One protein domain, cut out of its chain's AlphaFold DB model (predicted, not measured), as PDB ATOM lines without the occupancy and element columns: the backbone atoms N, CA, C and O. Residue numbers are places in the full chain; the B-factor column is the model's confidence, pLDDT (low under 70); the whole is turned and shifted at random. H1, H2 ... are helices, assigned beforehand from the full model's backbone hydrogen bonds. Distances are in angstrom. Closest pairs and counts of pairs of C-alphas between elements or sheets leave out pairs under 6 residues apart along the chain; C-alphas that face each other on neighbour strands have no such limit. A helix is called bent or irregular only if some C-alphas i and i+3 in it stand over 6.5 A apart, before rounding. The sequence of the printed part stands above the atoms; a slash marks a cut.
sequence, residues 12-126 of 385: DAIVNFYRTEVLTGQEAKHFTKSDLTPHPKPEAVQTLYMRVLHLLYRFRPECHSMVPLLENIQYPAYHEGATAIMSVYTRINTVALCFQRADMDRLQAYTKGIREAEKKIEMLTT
ATOM      1  N   ASP A  12     176.226 226.766 137.777       88.69
ATOM      2  CA  ASP A  12     177.505 227.453 137.566       88.69
ATOM      3  C   ASP A  12     177.720 228.603 138.561       88.69
ATOM      4  O   ASP A  12     178.818 228.751 139.101       88.69
ATOM      5  N   ALA A  13     176.669 229.371 138.872       90.19
ATOM      6  CA  ALA A  13     176.729 230.424 139.886       90.19
ATOM      7  C   ALA A  13     176.957 229.843 141.290       90.19
ATOM      8  O   ALA A  13     177.789 230.352 142.042       90.19
ATOM      9  N   ILE A  14     176.281 228.735 141.612       90.62
ATOM     10  CA  ILE A  14     176.448 228.016 142.881       90.62
ATOM     11  C   ILE A  14     177.881 227.483 143.009       90.62
ATOM     12  O   ILE A  14     178.528 227.686 144.036       90.62
ATOM     13  N   VAL A  15     178.411 226.843 141.961       91.50
ATOM     14  CA  VAL A  15     179.789 226.332 141.961       91.50
ATOM     15  C   VAL A  15     180.794 227.461 142.149       91.50
ATOM     16  O   VAL A  15     181.719 227.315 142.944       91.50
ATOM     17  N   ASN A  16     180.609 228.590 141.462       91.50
ATOM     18  CA  ASN A  16     181.505 229.730 141.598       91.50
ATOM     19  C   ASN A  16     181.501 230.291 143.028       91.50
ATOM     20  O   ASN A  16     182.569 230.456 143.607       91.50
ATOM     21  N   PHE A  17     180.317 230.481 143.619       92.50
ATOM     22  CA  PHE A  17     180.175 230.941 145.004       92.50
ATOM     23  C   PHE A  17     180.905 230.026 145.994       92.50
ATOM     24  O   PHE A  17     181.684 230.492 146.822       92.50
ATOM     25  N   TYR A  18     180.715 228.708 145.885       92.19
ATOM     26  CA  TYR A  18     181.389 227.772 146.784       92.19
ATOM     27  C   TYR A  18     182.908 227.754 146.592       92.19
ATOM     28  O   TYR A  18     183.631 227.565 147.566       92.19
ATOM     29  N   ARG A  19     183.415 227.978 145.374       91.62
ATOM     30  CA  ARG A  19     184.861 228.057 145.116       91.62
ATOM     31  C   ARG A  19     185.515 229.313 145.688       91.62
ATOM     32  O   ARG A  19     186.686 229.236 146.049       91.62
ATOM     33  N   THR A  20     184.807 230.440 145.722       89.19
ATOM     34  CA  THR A  20     185.373 231.720 146.172       89.19
ATOM     35  C   THR A  20     185.143 231.978 147.655       89.19
ATOM     36  O   THR A  20     186.072 232.395 148.338       89.19
ATOM     37  N   GLU A  21     183.943 231.689 148.163       88.12
ATOM     38  CA  GLU A  21     183.519 232.131 149.500       88.12
ATOM     39  C   GLU A  21     183.554 231.029 150.569       88.12
ATOM     40  O   GLU A  21     183.538 231.331 151.762       88.12
ATOM     41  N   VAL A  22     183.563 229.747 150.178       88.31
ATOM     42  CA  VAL A  22     183.296 228.643 151.121       88.31
ATOM     43  C   VAL A  22     184.409 227.599 151.186       88.31
ATOM     44  O   VAL A  22     184.815 227.188 152.275       88.31
ATOM     45  N   LEU A  23     184.883 227.126 150.036       90.12
ATOM     46  CA  LEU A  23     185.918 226.101 149.934       90.12
ATOM     47  C   LEU A  23     187.313 226.727 149.960       90.12
ATOM     48  O   LEU A  23     187.514 227.854 149.518       90.12
ATOM     49  N   THR A  24     188.309 225.973 150.433       85.56
ATOM     50  CA  THR A  24     189.689 226.477 150.545       85.56
ATOM     51  C   THR A  24     190.703 225.568 149.857       85.56
ATOM     52  O   THR A  24     190.552 224.347 149.800       85.56
ATOM     53  N   GLY A  25     191.766 226.166 149.309       85.94
ATOM     54  CA  GLY A  25     192.918 225.436 148.777       85.94
ATOM     55  C   GLY A  25     192.576 224.489 147.621       85.94
ATOM     56  O   GLY A  25     192.168 224.924 146.545       85.94
ATOM     57  N   GLN A  26     192.808 223.189 147.825       81.62
ATOM     58  CA  GLN A  26     192.563 222.165 146.803       81.62
ATOM     59  C   GLN A  26     191.075 221.824 146.635       81.62
ATOM     60  O   GLN A  26     190.664 221.501 145.523       81.62
ATOM     61  N   GLU A  27     190.255 221.972 147.680       84.88
ATOM     62  CA  GLU A  27     188.810 221.695 147.625       84.88
ATOM     63  C   GLU A  27     188.132 222.575 146.560       84.88
ATOM     64  O   GLU A  27     187.424 222.076 145.689       84.88
ATOM     65  N   ALA A  28     188.440 223.877 146.555       87.12
ATOM     66  CA  ALA A  28     187.908 224.828 145.578       87.12
ATOM     67  C   ALA A  28     188.362 224.522 144.138       87.12
ATOM     68  O   ALA A  28     187.609 224.716 143.185       87.12
ATOM     69  N   LYS A  29     189.588 224.015 143.953       86.44
ATOM     70  CA  LYS A  29     190.122 223.695 142.618       86.44
ATOM     71  C   LYS A  29     189.469 222.456 142.009       86.44
ATOM     72  O   LYS A  29     189.261 222.420 140.799       86.44
ATOM     73  N   HIS A  30     189.157 221.458 142.835       87.31
ATOM     74  CA  HIS A  30     188.590 220.187 142.382       87.31
ATOM     75  C   HIS A  30     187.062 220.163 142.363       87.31
ATOM     76  O   HIS A  30     186.491 219.330 141.667       87.31
ATOM     77  N   PHE A  31     186.398 221.081 143.069       91.75
ATOM     78  CA  PHE A  31     184.943 221.158 143.090       91.75
ATOM     79  C   PHE A  31     184.389 221.638 141.752       91.75
ATOM     80  O   PHE A  31     184.752 222.713 141.289       91.75
ATOM     81  N   THR A  32     183.516 220.871 141.113       91.62
ATOM     82  CA  THR A  32     182.997 221.112 139.760       91.62
ATOM     83  C   THR A  32     181.484 220.919 139.695       91.62
ATOM     84  O   THR A  32     180.865 220.319 140.568       91.62
ATOM     85  N   LYS A  33     180.859 221.375 138.605       90.50
ATOM     86  CA  LYS A  33     179.416 221.201 138.367       90.50
ATOM     87  C   LYS A  33     178.961 219.735 138.355       90.50
ATOM     88  O   LYS A  33     177.834 219.450 138.763       90.50
ATOM     89  N   SER A  34     179.836 218.809 137.953       89.62
ATOM     90  CA  SER A  34     179.566 217.364 137.993       89.62
ATOM     91  C   SER A  34     179.474 216.785 139.404       89.62
ATOM     92  O   SER A  34     179.012 215.660 139.565       89.62
ATOM     93  N   ASP A  35     179.909 217.522 140.427       89.44
ATOM     94  CA  ASP A  35     179.776 217.089 141.820       89.44
ATOM     95  C   ASP A  35     178.382 217.391 142.391       89.44
ATOM     96  O   ASP A  35     177.986 216.793 143.388       89.44
ATOM     97  N   LEU A  36     177.624 218.284 141.740       87.19
ATOM     98  CA  LEU A  36     176.269 218.675 142.139       87.19
ATOM     99  C   LEU A  36     175.179 218.172 141.186       87.19
ATOM    100  O   LEU A  36     174.043 217.988 141.607       87.19
ATOM    101  N   THR A  37     175.487 217.986 139.899       86.81
ATOM    102  CA  THR A  37     174.477 217.692 138.868       86.81
ATOM    103  C   THR A  37     174.952 216.614 137.888       86.81
ATOM    104  O   THR A  37     176.136 216.590 137.553       86.81
ATOM    105  N   PRO A  38     174.055 215.738 137.385       81.88
ATOM    106  CA  PRO A  38     172.632 215.610 137.736       81.88
ATOM    107  C   PRO A  38     172.393 214.870 139.064       81.88
ATOM    108  O   PRO A  38     171.329 215.012 139.659       81.88
ATOM    109  N   HIS A  39     173.385 214.114 139.541       85.12
ATOM    110  CA  HIS A  39     173.334 213.388 140.806       85.12
ATOM    111  C   HIS A  39     174.426 213.922 141.737       85.12
ATOM    112  O   HIS A  39     175.607 213.721 141.440       85.12
ATOM    113  N   PRO A  40     174.058 214.615 142.831       88.12
ATOM    114  CA  PRO A  40     175.031 215.149 143.772       88.12
ATOM    115  C   PRO A  40     175.873 214.031 144.390       88.12
ATOM    116  O   PRO A  40     175.328 213.037 144.876       88.12
ATOM    117  N   LYS A  41     177.199 214.196 144.401       89.12
ATOM    118  CA  LYS A  41     178.098 213.244 145.062       89.12
ATOM    119  C   LYS A  41     177.991 213.412 146.581       89.12
ATOM    120  O   LYS A  41     178.183 214.536 147.057       89.12
ATOM    121  N   PRO A  42     177.722 212.340 147.349       81.88
ATOM    122  CA  PRO A  42     177.543 212.428 148.798       81.88
ATOM    123  C   PRO A  42     178.710 213.113 149.513       81.88
ATOM    124  O   PRO A  42     178.494 213.960 150.377       81.88
ATOM    125  N   GLU A  43     179.942 212.814 149.101       83.25
ATOM    126  CA  GLU A  43     181.166 213.345 149.701       83.25
ATOM    127  C   GLU A  43     181.296 214.852 149.458       83.25
ATOM    128  O   GLU A  43     181.600 215.611 150.376       83.25
ATOM    129  N   ALA A  44     181.002 215.303 148.234       85.81
ATOM    130  CA  ALA A  44     181.052 216.719 147.891       85.81
ATOM    131  C   ALA A  44     180.000 217.509 148.679       85.81
ATOM    132  O   ALA A  44     180.312 218.532 149.283       85.81
ATOM    133  N   VAL A  45     178.766 217.001 148.731       86.25
ATOM    134  CA  VAL A  45     177.661 217.625 149.468       86.25
ATOM    135  C   VAL A  45     177.972 217.704 150.964       86.25
ATOM    136  O   VAL A  45     177.795 218.760 151.575       86.25
ATOM    137  N   GLN A  46     178.496 216.627 151.551       82.38
ATOM    138  CA  GLN A  46     178.898 216.601 152.954       82.38
ATOM    139  C   GLN A  46     179.975 217.652 153.253       82.38
ATOM    140  O   GLN A  46     179.826 218.419 154.206       82.38
ATOM    141  N   THR A  47     181.028 217.737 152.436       85.38
ATOM    142  CA  THR A  47     182.093 218.735 152.614       85.38
ATOM    143  C   THR A  47     181.554 220.163 152.554       85.38
ATOM    144  O   THR A  47     181.907 220.979 153.408       85.38
ATOM    145  N   LEU A  48     180.664 220.467 151.602       87.44
ATOM    146  CA  LEU A  48     180.037 221.787 151.500       87.44
ATOM    147  C   LEU A  48     179.258 222.140 152.766       87.44
ATOM    148  O   LEU A  48     179.458 223.214 153.329       87.44
ATOM    149  N   TYR A  49     178.409 221.230 153.249       83.75
ATOM    150  CA  TYR A  49     177.627 221.474 154.459       83.75
ATOM    151  C   TYR A  49     178.507 221.678 155.689       83.75
ATOM    152  O   TYR A  49     178.276 222.612 156.457       83.75
ATOM    153  N   MET A  50     179.548 220.866 155.854       80.69
ATOM    154  CA  MET A  50     180.496 221.014 156.959       80.69
ATOM    155  C   MET A  50     181.208 222.370 156.921       80.69
ATOM    156  O   MET A  50     181.352 223.019 157.957       80.69
ATOM    157  N   ARG A  51     181.609 222.841 155.733       84.88
ATOM    158  CA  ARG A  51     182.240 224.159 155.561       84.88
ATOM    159  C   ARG A  51     181.280 225.305 155.847       84.88
ATOM    160  O   ARG A  51     181.657 226.238 156.552       84.88
ATOM    161  N   VAL A  52     180.038 225.218 155.379       85.75
ATOM    162  CA  VAL A  52     179.002 226.220 155.669       85.75
ATOM    163  C   VAL A  52     178.715 226.287 157.169       85.75
ATOM    164  O   VAL A  52     178.704 227.373 157.744       85.75
ATOM    165  N   LEU A  53     178.557 225.140 157.835       78.81
ATOM    166  CA  LEU A  53     178.368 225.090 159.287       78.81
ATOM    167  C   LEU A  53     179.571 225.668 160.041       78.81
ATOM    168  O   LEU A  53     179.394 226.405 161.013       78.81
ATOM    169  N   HIS A  54     180.787 225.376 159.579       81.88
ATOM    170  CA  HIS A  54     182.003 225.942 160.149       81.88
ATOM    171  C   HIS A  54     182.059 227.468 159.996       81.88
ATOM    172  O   HIS A  54     182.409 228.162 160.948       81.88
ATOM    173  N   LEU A  55     181.680 228.007 158.835       83.12
ATOM    174  CA  LEU A  55     181.655 229.452 158.590       83.12
ATOM    175  C   LEU A  55     180.602 230.166 159.441       83.12
ATOM    176  O   LEU A  55     180.903 231.200 160.035       83.12
ATOM    177  N   LEU A  56     179.398 229.597 159.540       79.50
ATOM    178  CA  LEU A  56     178.279 230.211 160.258       79.50
ATOM    179  C   LEU A  56     178.425 230.127 161.784       79.50
ATOM    180  O   LEU A  56     178.126 231.095 162.476       79.50
ATOM    181  N   TYR A  57     178.898 228.996 162.321       72.06
ATOM    182  CA  TYR A  57     178.912 228.741 163.772       72.06
ATOM    183  C   TYR A  57     180.308 228.607 164.376       72.06
ATOM    184  O   TYR A  57     180.421 228.299 165.562       72.06
ATOM    185  N   ARG A  58     181.377 228.768 163.580       74.62
ATOM    186  CA  ARG A  58     182.765 228.454 163.986       74.62
ATOM    187  C   ARG A  58     182.905 227.033 164.538       74.62
ATOM    188  O   ARG A  58     183.820 226.732 165.304       74.62
ATOM    189  N   PHE A  59     181.985 226.149 164.151       66.38
ATOM    190  CA  PHE A  59     181.900 224.810 164.696       66.38
ATOM    191  C   PHE A  59     182.941 223.937 164.010       66.38
ATOM    192  O   PHE A  59     182.969 223.809 162.787       66.38
ATOM    193  N   ARG A  60     183.864 223.403 164.798       65.38
ATOM    194  CA  ARG A  60     184.944 222.559 164.300       65.38
ATOM    195  C   ARG A  60     184.400 221.169 163.932       65.38
ATOM    196  O   ARG A  60     183.547 220.672 164.669       65.38
ATOM    197  N   PRO A  61     184.859 220.533 162.836       63.28
ATOM    198  CA  PRO A  61     184.422 219.188 162.453       63.28
ATOM    199  C   PRO A  61     184.508 218.175 163.603       63.28
ATOM    200  O   PRO A  61     183.618 217.345 163.774       63.28
ATOM    201  N   GLU A  62     185.524 218.317 164.454       64.94
ATOM    202  CA  GLU A  62     185.789 217.462 165.612       64.94
ATOM    203  C   GLU A  62     184.683 217.548 166.679       64.94
ATOM    204  O   GLU A  62     184.452 216.603 167.428       64.94
ATOM    205  N   CYS A  63     183.948 218.660 166.738       64.75
ATOM    206  CA  CYS A  63     182.879 218.862 167.710       64.75
ATOM    207  C   CYS A  63     181.594 218.087 167.360       64.75
ATOM    208  O   CYS A  63     180.717 217.956 168.213       64.75
ATOM    209  N   HIS A  64     181.462 217.560 166.136       64.31
ATOM    210  CA  HIS A  64     180.326 216.707 165.761       64.31
ATOM    211  C   HIS A  64     180.449 215.285 166.312       64.31
ATOM    212  O   HIS A  64     179.427 214.659 166.581       64.31
ATOM    213  N   SER A  65     181.677 214.811 166.537       60.41
ATOM    214  CA  SER A  65     181.957 213.507 167.151       60.41
ATOM    215  C   SER A  65     181.895 213.541 168.684       60.41
ATOM    216  O   SER A  65     181.833 212.498 169.318       60.41
ATOM    217  N   MET A  66     181.879 214.737 169.283       59.12
ATOM    218  CA  MET A  66     181.893 214.955 170.737       59.12
ATOM    219  C   MET A  66     180.495 215.188 171.339       59.12
ATOM    220  O   MET A  66     180.382 215.670 172.465       59.12
ATOM    221  N   VAL A  67     179.418 214.909 170.596       61.41
ATOM    222  CA  VAL A  67     178.054 215.069 171.123       61.41
ATOM    223  C   VAL A  67     177.829 214.012 172.213       61.41
ATOM    224  O   VAL A  67     177.975 212.827 171.911       61.41
ATOM    225  N   PRO A  68     177.487 214.401 173.460       54.78
ATOM    226  CA  PRO A  68     177.286 213.443 174.536       54.78
ATOM    227  C   PRO A  68     176.147 212.498 174.161       54.78
ATOM    228  O   PRO A  68     174.999 212.916 173.992       54.78
ATOM    229  N   LEU A  69     176.476 211.222 174.012       57.25
ATOM    230  CA  LEU A  69     175.480 210.168 173.969       57.25
ATOM    231  C   LEU A  69     174.929 209.994 175.387       57.25
ATOM    232  O   LEU A  69     175.691 210.046 176.351       57.25
ATOM    233  N   LEU A  70     173.612 209.806 175.519       56.59
ATOM    234  CA  LEU A  70     173.000 209.411 176.791       56.59
ATOM    235  C   LEU A  70     173.798 208.237 177.385       56.59
ATOM    236  O   LEU A  70     174.076 207.273 176.674       56.59
ATOM    237  N   GLU A  71     174.148 208.302 178.672       53.62
ATOM    238  CA  GLU A  71     175.094 207.385 179.346       53.62
ATOM    239  C   GLU A  71     174.679 205.892 179.362       53.62
ATOM    240  O   GLU A  71     175.402 205.056 179.893       53.62
ATOM    241  N   ASN A  72     173.553 205.519 178.743       57.88
ATOM    242  CA  ASN A  72     172.962 204.179 178.785       57.88
ATOM    243  C   ASN A  72     172.828 203.491 177.409       57.88
ATOM    244  O   ASN A  72     171.950 202.648 177.227       57.88
ATOM    245  N   ILE A  73     173.666 203.826 176.422       62.12
ATOM    246  CA  ILE A  73     173.625 203.159 175.109       62.12
ATOM    247  C   ILE A  73     174.523 201.915 175.104       62.12
ATOM    248  O   ILE A  73     175.731 201.980 175.340       62.12
ATOM    249  N   GLN A  74     173.929 200.763 174.795       50.38
ATOM    250  CA  GLN A  74     174.641 199.497 174.645       50.38
ATOM    251  C   GLN A  74     175.500 199.539 173.365       50.38
ATOM    252  O   GLN A  74     174.973 199.683 172.268       50.38
ATOM    253  N   TYR A  75     176.821 199.386 173.504       56.28
ATOM    254  CA  TYR A  75     177.831 199.472 172.429       56.28
ATOM    255  C   TYR A  75     178.014 200.865 171.771       56.28
ATOM    256  O   TYR A  75     177.718 201.047 170.587       56.28
ATOM    257  N   PRO A  76     178.620 201.833 172.486       58.97
ATOM    258  CA  PRO A  76     178.827 203.210 172.012       58.97
ATOM    259  C   PRO A  76     179.602 203.331 170.688       58.97
ATOM    260  O   PRO A  76     179.323 204.216 169.883       58.97
ATOM    261  N   ALA A  77     180.529 202.404 170.420       63.50
ATOM    262  CA  ALA A  77     181.388 202.419 169.233       63.50
ATOM    263  C   ALA A  77     180.623 202.302 167.896       63.50
ATOM    264  O   ALA A  77     181.107 202.771 166.871       63.50
ATOM    265  N   TYR A  78     179.419 201.713 167.880       59.94
ATOM    266  CA  TYR A  78     178.602 201.635 166.656       59.94
ATOM    267  C   TYR A  78     177.819 202.922 166.371       59.94
ATOM    268  O   TYR A  78     177.342 203.119 165.253       59.94
ATOM    269  N   HIS A  79     177.689 203.804 167.363       57.81
ATOM    270  CA  HIS A  79     176.923 205.040 167.248       57.81
ATOM    271  C   HIS A  79     177.795 206.249 166.914       57.81
ATOM    272  O   HIS A  79     177.258 207.254 166.466       57.81
ATOM    273  N   GLU A  80     179.118 206.162 167.050       61.50
ATOM    274  CA  GLU A  80     180.045 207.282 166.837       61.50
ATOM    275  C   GLU A  80     179.923 207.892 165.425       61.50
ATOM    276  O   GLU A  80     179.737 209.101 165.274       61.50
ATOM    277  N   GLY A  81     179.880 207.049 164.383       64.75
ATOM    278  CA  GLY A  81     179.676 207.499 162.999       64.75
ATOM    279  C   GLY A  81     178.273 208.061 162.733       64.75
ATOM    280  O   GLY A  81     178.123 209.090 162.074       64.75
ATOM    281  N   ALA A  82     177.234 207.430 163.289       66.19
ATOM    282  CA  ALA A  82     175.851 207.889 163.143       66.19
ATOM    283  C   ALA A  82     175.594 209.211 163.890       66.19
ATOM    284  O   ALA A  82     174.813 210.043 163.433       66.19
ATOM    285  N   THR A  83     176.285 209.431 165.008       67.38
ATOM    286  CA  THR A  83     176.163 210.626 165.855       67.38
ATOM    287  C   THR A  83     176.679 211.863 165.139       67.38
ATOM    288  O   THR A  83     176.000 212.890 165.127       67.38
ATOM    289  N   ALA A  84     177.832 211.757 164.473       64.88
ATOM    290  CA  ALA A  84     178.369 212.848 163.669       64.88
ATOM    291  C   ALA A  84     177.399 213.238 162.538       64.88
ATOM    292  O   ALA A  84     177.093 214.418 162.368       64.88
ATOM    293  N   ILE A  85     176.838 212.252 161.827       70.38
ATOM    294  CA  ILE A  85     175.863 212.479 160.747       70.38
ATOM    295  C   ILE A  85     174.582 213.133 161.288       70.38
ATOM    296  O   ILE A  85     174.117 214.132 160.739       70.38
ATOM    297  N   MET A  86     174.036 212.621 162.394       70.81
ATOM    298  CA  MET A  86     172.817 213.152 163.011       70.81
ATOM    299  C   MET A  86     173.011 214.578 163.542       70.81
ATOM    300  O   MET A  86     172.134 215.431 163.394       70.81
ATOM    301  N   SER A  87     174.182 214.863 164.116       70.12
ATOM    302  CA  SER A  87     174.576 216.192 164.593       70.12
ATOM    303  C   SER A  87     174.625 217.209 163.452       70.12
ATOM    304  O   SER A  87     174.088 218.311 163.575       70.12
ATOM    305  N   VAL A  88     175.226 216.830 162.319       70.88
ATOM    306  CA  VAL A  88     175.275 217.661 161.107       70.88
ATOM    307  C   VAL A  88     173.870 217.906 160.564       70.88
ATOM    308  O   VAL A  88     173.493 219.059 160.367       70.88
ATOM    309  N   TYR A  89     173.065 216.853 160.409       75.56
ATOM    310  CA  TYR A  89     171.688 216.948 159.916       75.56
ATOM    311  C   TYR A  89     170.816 217.870 160.780       75.56
ATOM    312  O   TYR A  89     170.164 218.781 160.272       75.56
ATOM    313  N   THR A  90     170.861 217.687 162.102       73.19
ATOM    314  CA  THR A  90     170.075 218.494 163.046       73.19
ATOM    315  C   THR A  90     170.466 219.966 162.960       73.19
ATOM    316  O   THR A  90     169.600 220.831 162.890       73.19
ATOM    317  N   ARG A  91     171.769 220.266 162.889       72.31
ATOM    318  CA  ARG A  91     172.259 221.648 162.789       72.31
ATOM    319  C   ARG A  91     171.899 222.298 161.457       72.31
ATOM    320  O   ARG A  91     171.509 223.459 161.470       72.31
ATOM    321  N   ILE A  92     171.971 221.577 160.336       74.81
ATOM    322  CA  ILE A  92     171.525 222.086 159.025       74.81
ATOM    323  C   ILE A  92     170.037 222.452 159.072       74.81
ATOM    324  O   ILE A  92     169.658 223.533 158.621       74.81
ATOM    325  N   ASN A  93     169.208 221.597 159.671       73.38
ATOM    326  CA  ASN A  93     167.784 221.882 159.830       73.38
ATOM    327  C   ASN A  93     167.542 223.102 160.724       73.38
ATOM    328  O   ASN A  93     166.727 223.954 160.377       73.38
ATOM    329  N   THR A  94     168.287 223.245 161.822       75.56
ATOM    330  CA  THR A  94     168.216 224.444 162.668       75.56
ATOM    331  C   THR A  94     168.591 225.706 161.894       75.56
ATOM    332  O   THR A  94     167.918 226.719 162.034       75.56
ATOM    333  N   VAL A  95     169.619 225.659 161.043       72.94
ATOM    334  CA  VAL A  95     170.013 226.796 160.192       72.94
ATOM    335  C   VAL A  95     168.892 227.193 159.245       72.94
ATOM    336  O   VAL A  95     168.531 228.368 159.192       72.94
ATOM    337  N   ALA A  96     168.324 226.223 158.528       72.44
ATOM    338  CA  ALA A  96     167.226 226.469 157.602       72.44
ATOM    339  C   ALA A  96     166.014 227.096 158.316       72.44
ATOM    340  O   ALA A  96     165.462 228.086 157.838       72.44
ATOM    341  N   LEU A  97     165.665 226.586 159.503       71.56
ATOM    342  CA  LEU A  97     164.582 227.123 160.330       71.56
ATOM    343  C   LEU A  97     164.887 228.531 160.861       71.56
ATOM    344  O   LEU A  97     164.004 229.384 160.859       71.56
ATOM    345  N   CYS A  98     166.124 228.809 161.281       73.56
ATOM    346  CA  CYS A  98     166.533 230.139 161.738       73.56
ATOM    347  C   CYS A  98     166.461 231.181 160.615       73.56
ATOM    348  O   CYS A  98     165.990 232.292 160.854       73.56
ATOM    349  N   PHE A  99     166.882 230.829 159.395       72.12
ATOM    350  CA  PHE A  99     166.755 231.715 158.235       72.12
ATOM    351  C   PHE A  99     165.291 231.991 157.885       72.12
ATOM    352  O   PHE A  99     164.932 233.144 157.657       72.12
ATOM    353  N   GLN A 100     164.436 230.965 157.901       67.44
ATOM    354  CA  GLN A 100     162.997 231.136 157.680       67.44
ATOM    355  C   GLN A 100     162.344 231.993 158.771       67.44
ATOM    356  O   GLN A 100     161.528 232.858 158.466       67.44
ATOM    357  N   ARG A 101     162.731 231.805 160.037       72.81
ATOM    358  CA  ARG A 101     162.208 232.583 161.165       72.81
ATOM    359  C   ARG A 101     162.586 234.059 161.073       72.81
ATOM    360  O   ARG A 101     161.707 234.903 161.185       72.81
ATOM    361  N   ALA A 102     163.855 234.369 160.807       73.31
ATOM    362  CA  ALA A 102     164.310 235.752 160.670       73.31
ATOM    363  C   ALA A 102     163.612 236.485 159.510       73.31
ATOM    364  O   ALA A 102     163.322 237.677 159.612       73.31
ATOM    365  N   ASP A 103     163.325 235.779 158.413       70.69
ATOM    366  CA  ASP A 103     162.597 236.350 157.281       70.69
ATOM    367  C   ASP A 103     161.115 236.596 157.608       70.69
ATOM    368  O   ASP A 103     160.587 237.665 157.305       70.69
ATOM    369  N   MET A 104     160.468 235.663 158.318       70.25
ATOM    370  CA  MET A 104     159.104 235.841 158.828       70.25
ATOM    371  C   MET A 104     158.998 237.002 159.824       70.25
ATOM    372  O   MET A 104     158.085 237.820 159.705       70.25
ATOM    373  N   ASP A 105     159.952 237.132 160.751       80.31
ATOM    374  CA  ASP A 105     160.009 238.237 161.715       80.31
ATOM    375  C   ASP A 105     160.169 239.588 160.991       80.31
ATOM    376  O   ASP A 105     159.506 240.579 161.315       80.31
ATOM    377  N   ARG A 106     161.003 239.627 159.942       83.31
ATOM    378  CA  ARG A 106     161.195 240.812 159.097       83.31
ATOM    379  C   ARG A 106     159.931 241.172 158.313       83.31
ATOM    380  O   ARG A 106     159.556 242.344 158.270       83.31
ATOM    381  N   LEU A 107     159.248 240.189 157.726       80.25
ATOM    382  CA  LEU A 107     157.978 240.396 157.025       80.25
ATOM    383  C   LEU A 107     156.884 240.904 157.976       80.25
ATOM    384  O   LEU A 107     156.114 241.803 157.625       80.25
ATOM    385  N   GLN A 108     156.841 240.383 159.203       84.25
ATOM    386  CA  GLN A 108     155.911 240.832 160.234       84.25
ATOM    387  C   GLN A 108     156.186 242.282 160.653       84.25
ATOM    388  O   GLN A 108     155.240 243.059 160.803       84.25
ATOM    389  N   ALA A 109     157.457 242.678 160.775       88.12
ATOM    390  CA  ALA A 109     157.841 244.059 161.058       88.12
ATOM    391  C   ALA A 109     157.392 245.022 159.945       88.12
ATOM    392  O   ALA A 109     156.796 246.059 160.243       88.12
ATOM    393  N   TYR A 110     157.589 244.658 158.671       86.75
ATOM    394  CA  TYR A 110     157.076 245.452 157.548       86.75
ATOM    395  C   TYR A 110     155.550 245.552 157.565       86.75
ATOM    396  O   TYR A 110     155.004 246.643 157.429       86.75
ATOM    397  N   THR A 111     154.857 244.441 157.815       87.56
ATOM    398  CA  THR A 111     153.388 244.410 157.892       87.56
ATOM    399  C   THR A 111     152.859 245.292 159.027       87.56
ATOM    400  O   THR A 111     151.836 245.960 158.873       87.56
ATOM    401  N   LYS A 112     153.551 245.318 160.172       91.88
ATOM    402  CA  LYS A 112     153.215 246.197 161.296       91.88
ATOM    403  C   LYS A 112     153.413 247.669 160.926       91.88
ATOM    404  O   LYS A 112     152.510 248.466 161.152       91.88
ATOM    405  N   GLY A 113     154.545 248.008 160.303       91.25
ATOM    406  CA  GLY A 113     154.828 249.371 159.846       91.25
ATOM    407  C   GLY A 113     153.820 249.883 158.813       91.25
ATOM    408  O   GLY A 113     153.401 251.035 158.891       91.25
ATOM    409  N   ILE A 114     153.372 249.018 157.894       88.56
ATOM    410  CA  ILE A 114     152.312 249.346 156.927       88.56
ATOM    411  C   ILE A 114     151.004 249.674 157.656       88.56
ATOM    412  O   ILE A 114     150.449 250.745 157.431       88.56
ATOM    413  N   ARG A 115     150.564 248.830 158.598       90.62
ATOM    414  CA  ARG A 115     149.341 249.078 159.384       90.62
ATOM    415  C   ARG A 115     149.392 250.371 160.198       90.62
ATOM    416  O   ARG A 115     148.397 251.080 160.315       90.62
ATOM    417  N   GLU A 116     150.544 250.690 160.780       92.44
ATOM    418  CA  GLU A 116     150.731 251.947 161.512       92.44
ATOM    419  C   GLU A 116     150.663 253.168 160.584       92.44
ATOM    420  O   GLU A 116     150.095 254.196 160.958       92.44
ATOM    421  N   ALA A 117     151.216 253.062 159.373       88.44
ATOM    422  CA  ALA A 117     151.119 254.106 158.359       88.44
ATOM    423  C   ALA A 117     149.678 254.277 157.853       88.44
ATOM    424  O   ALA A 117     149.217 255.410 157.739       88.44
ATOM    425  N   GLU A 118     148.946 253.183 157.633       84.31
ATOM    426  CA  GLU A 118     147.523 253.202 157.264       84.31
ATOM    427  C   GLU A 118     146.679 253.910 158.329       84.31
ATOM    428  O   GLU A 118     145.925 254.821 157.999       84.31
ATOM    429  N   LYS A 119     146.880 253.593 159.616       90.25
ATOM    430  CA  LYS A 119     146.185 254.274 160.722       90.25
ATOM    431  C   LYS A 119     146.511 255.771 160.786       90.25
ATOM    432  O   LYS A 119     145.640 256.584 161.082       90.25
ATOM    433  N   LYS A 120     147.762 256.159 160.508       90.50
ATOM    434  CA  LYS A 120     148.150 257.578 160.430       90.50
ATOM    435  C   LYS A 120     147.489 258.292 159.253       90.50
ATOM    436  O   LYS A 120     147.094 259.440 159.413       90.50
ATOM    437  N   ILE A 121     147.369 257.633 158.099       86.25
ATOM    438  CA  ILE A 121     146.638 258.175 156.948       86.25
ATOM    439  C   ILE A 121     145.170 258.367 157.328       86.25
ATOM    440  O   ILE A 121     144.661 259.466 157.160       86.25
ATOM    441  N   GLU A 122     144.532 257.354 157.919       86.12
ATOM    442  CA  GLU A 122     143.138 257.422 158.371       86.12
ATOM    443  C   GLU A 122     142.904 258.621 159.304       86.12
ATOM    444  O   GLU A 122     142.060 259.465 159.009       86.12
ATOM    445  N   MET A 123     143.738 258.778 160.342       81.12
ATOM    446  CA  MET A 123     143.679 259.914 161.276       81.12
ATOM    447  C   MET A 123     143.882 261.284 160.613       81.12
ATOM    448  O   MET A 123     143.300 262.266 161.064       81.12
ATOM    449  N   LEU A 124     144.718 261.374 159.573       80.56
ATOM    450  CA  LEU A 124     144.944 262.619 158.825       80.56
ATOM    451  C   LEU A 124     143.821 262.912 157.821       80.56
ATOM    452  O   LEU A 124     143.663 264.055 157.403       80.56
ATOM    453  N   THR A 125     143.059 261.894 157.418       75.88
ATOM    454  CA  THR A 125     141.947 262.020 156.464       75.88
ATOM    455  C   THR A 125     140.583 262.227 157.121       75.88
ATOM    456  O   THR A 125     139.634 262.587 156.426       75.88
ATOM    457  N   THR A 126     140.457 262.045 158.437       78.00
ATOM    458  CA  THR A 126     139.220 262.350 159.170       78.00
ATOM    459  C   THR A 126     139.217 263.792 159.663       78.00
ATOM    460  O   THR A 126     140.104 264.192 160.415       78.00
TER     461      THR A 126
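Overview. This is residues 12 to 126 of the 385 residues of the protein "Kinetochore protein Nuf2-like" of Neolamprologus brichardi (UniProt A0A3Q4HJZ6). One very long straight helix, H5, makes the longest axis, and a small head of short helices packs on one side of its first part, while the rest of H5, residues 96 to 125, sticks out as a bare arm. In the head, H3 stands between H5 and H1, the small helix H2 meets H1 at a corner, and H4 packs on H5 near its start; residues 70 to 78, in the long loop between H4 and H5, stick out as well. The printed part has 115 residues, with five named helices in the order H1, H2, H3, H4, H5 and no named strand, and its class is all helix. It is extended, with a radius of gyration of the C-alphas of 21.9 A, and spans 73 by 45 by 26 A.

Along the chain. H1 is residues 12 to 22, 14.8 A long from first to last C-alpha, and begins with C-alpha 12 at (177.505, 227.453, 137.566). H1 is neither bent nor irregular, but only just: C-alphas 19 and 22 are 6.2 A apart. H2 is the five residues 26 to 30. H3 is residues 42 to 57, 22.2 A long. H4 is the four residues 61 to 64. H5 is residues 80 to 125, 67.5 A long, from C-alpha 80 at (180.045, 207.282, 166.837) to C-alpha 125 at (141.947, 262.020, 156.464).

Arrangement. H1 and H2 touch only at the corner by their link; their closest C-alphas, those of Arg 19 and Ala 28, are 4.5 A apart. H1 touches H3 at residues 48 to 55 of H3 alone, and the closest C-alphas, those of Val 22 and Arg 51, are 6.4 A apart. These two helices run the same way at a steep tilt of 49 degrees. H2 and H3 are apart. H3 and H4 are close but not clearly touching, with the C-alphas of Met 50 and Pro 61 closest at 7.0 A. Residues 49 to 53 of H3 touch residues 88 to 92 of H5, with the C-alphas of Met 50 and Val 88 closest at 7.5 A. H3 and H5 run the same way at a steep tilt of 54 degrees. H4 touches H5 at residues 83 to 88 of H5 alone; the closest C-alphas, those of His 64 and Ala 84, are 4.8 A apart. H1 and H5 are apart. In H1, H2, H3 and H5 every O i to N i+4 pair is within hydrogen-bond range; H4 is too short for such a pair.

Size, cuts and confidence. The two C-alphas farthest apart, those of Tyr 75 and Thr 126, are 75.0 A apart. The printed part has no cut. The links H2 to H3, of 11 residues, and H4 to H5, of 15 residues, are long. The mean pLDDT of the printed part is 78.0, and residues 59 to 84 and residue 100 are under 70.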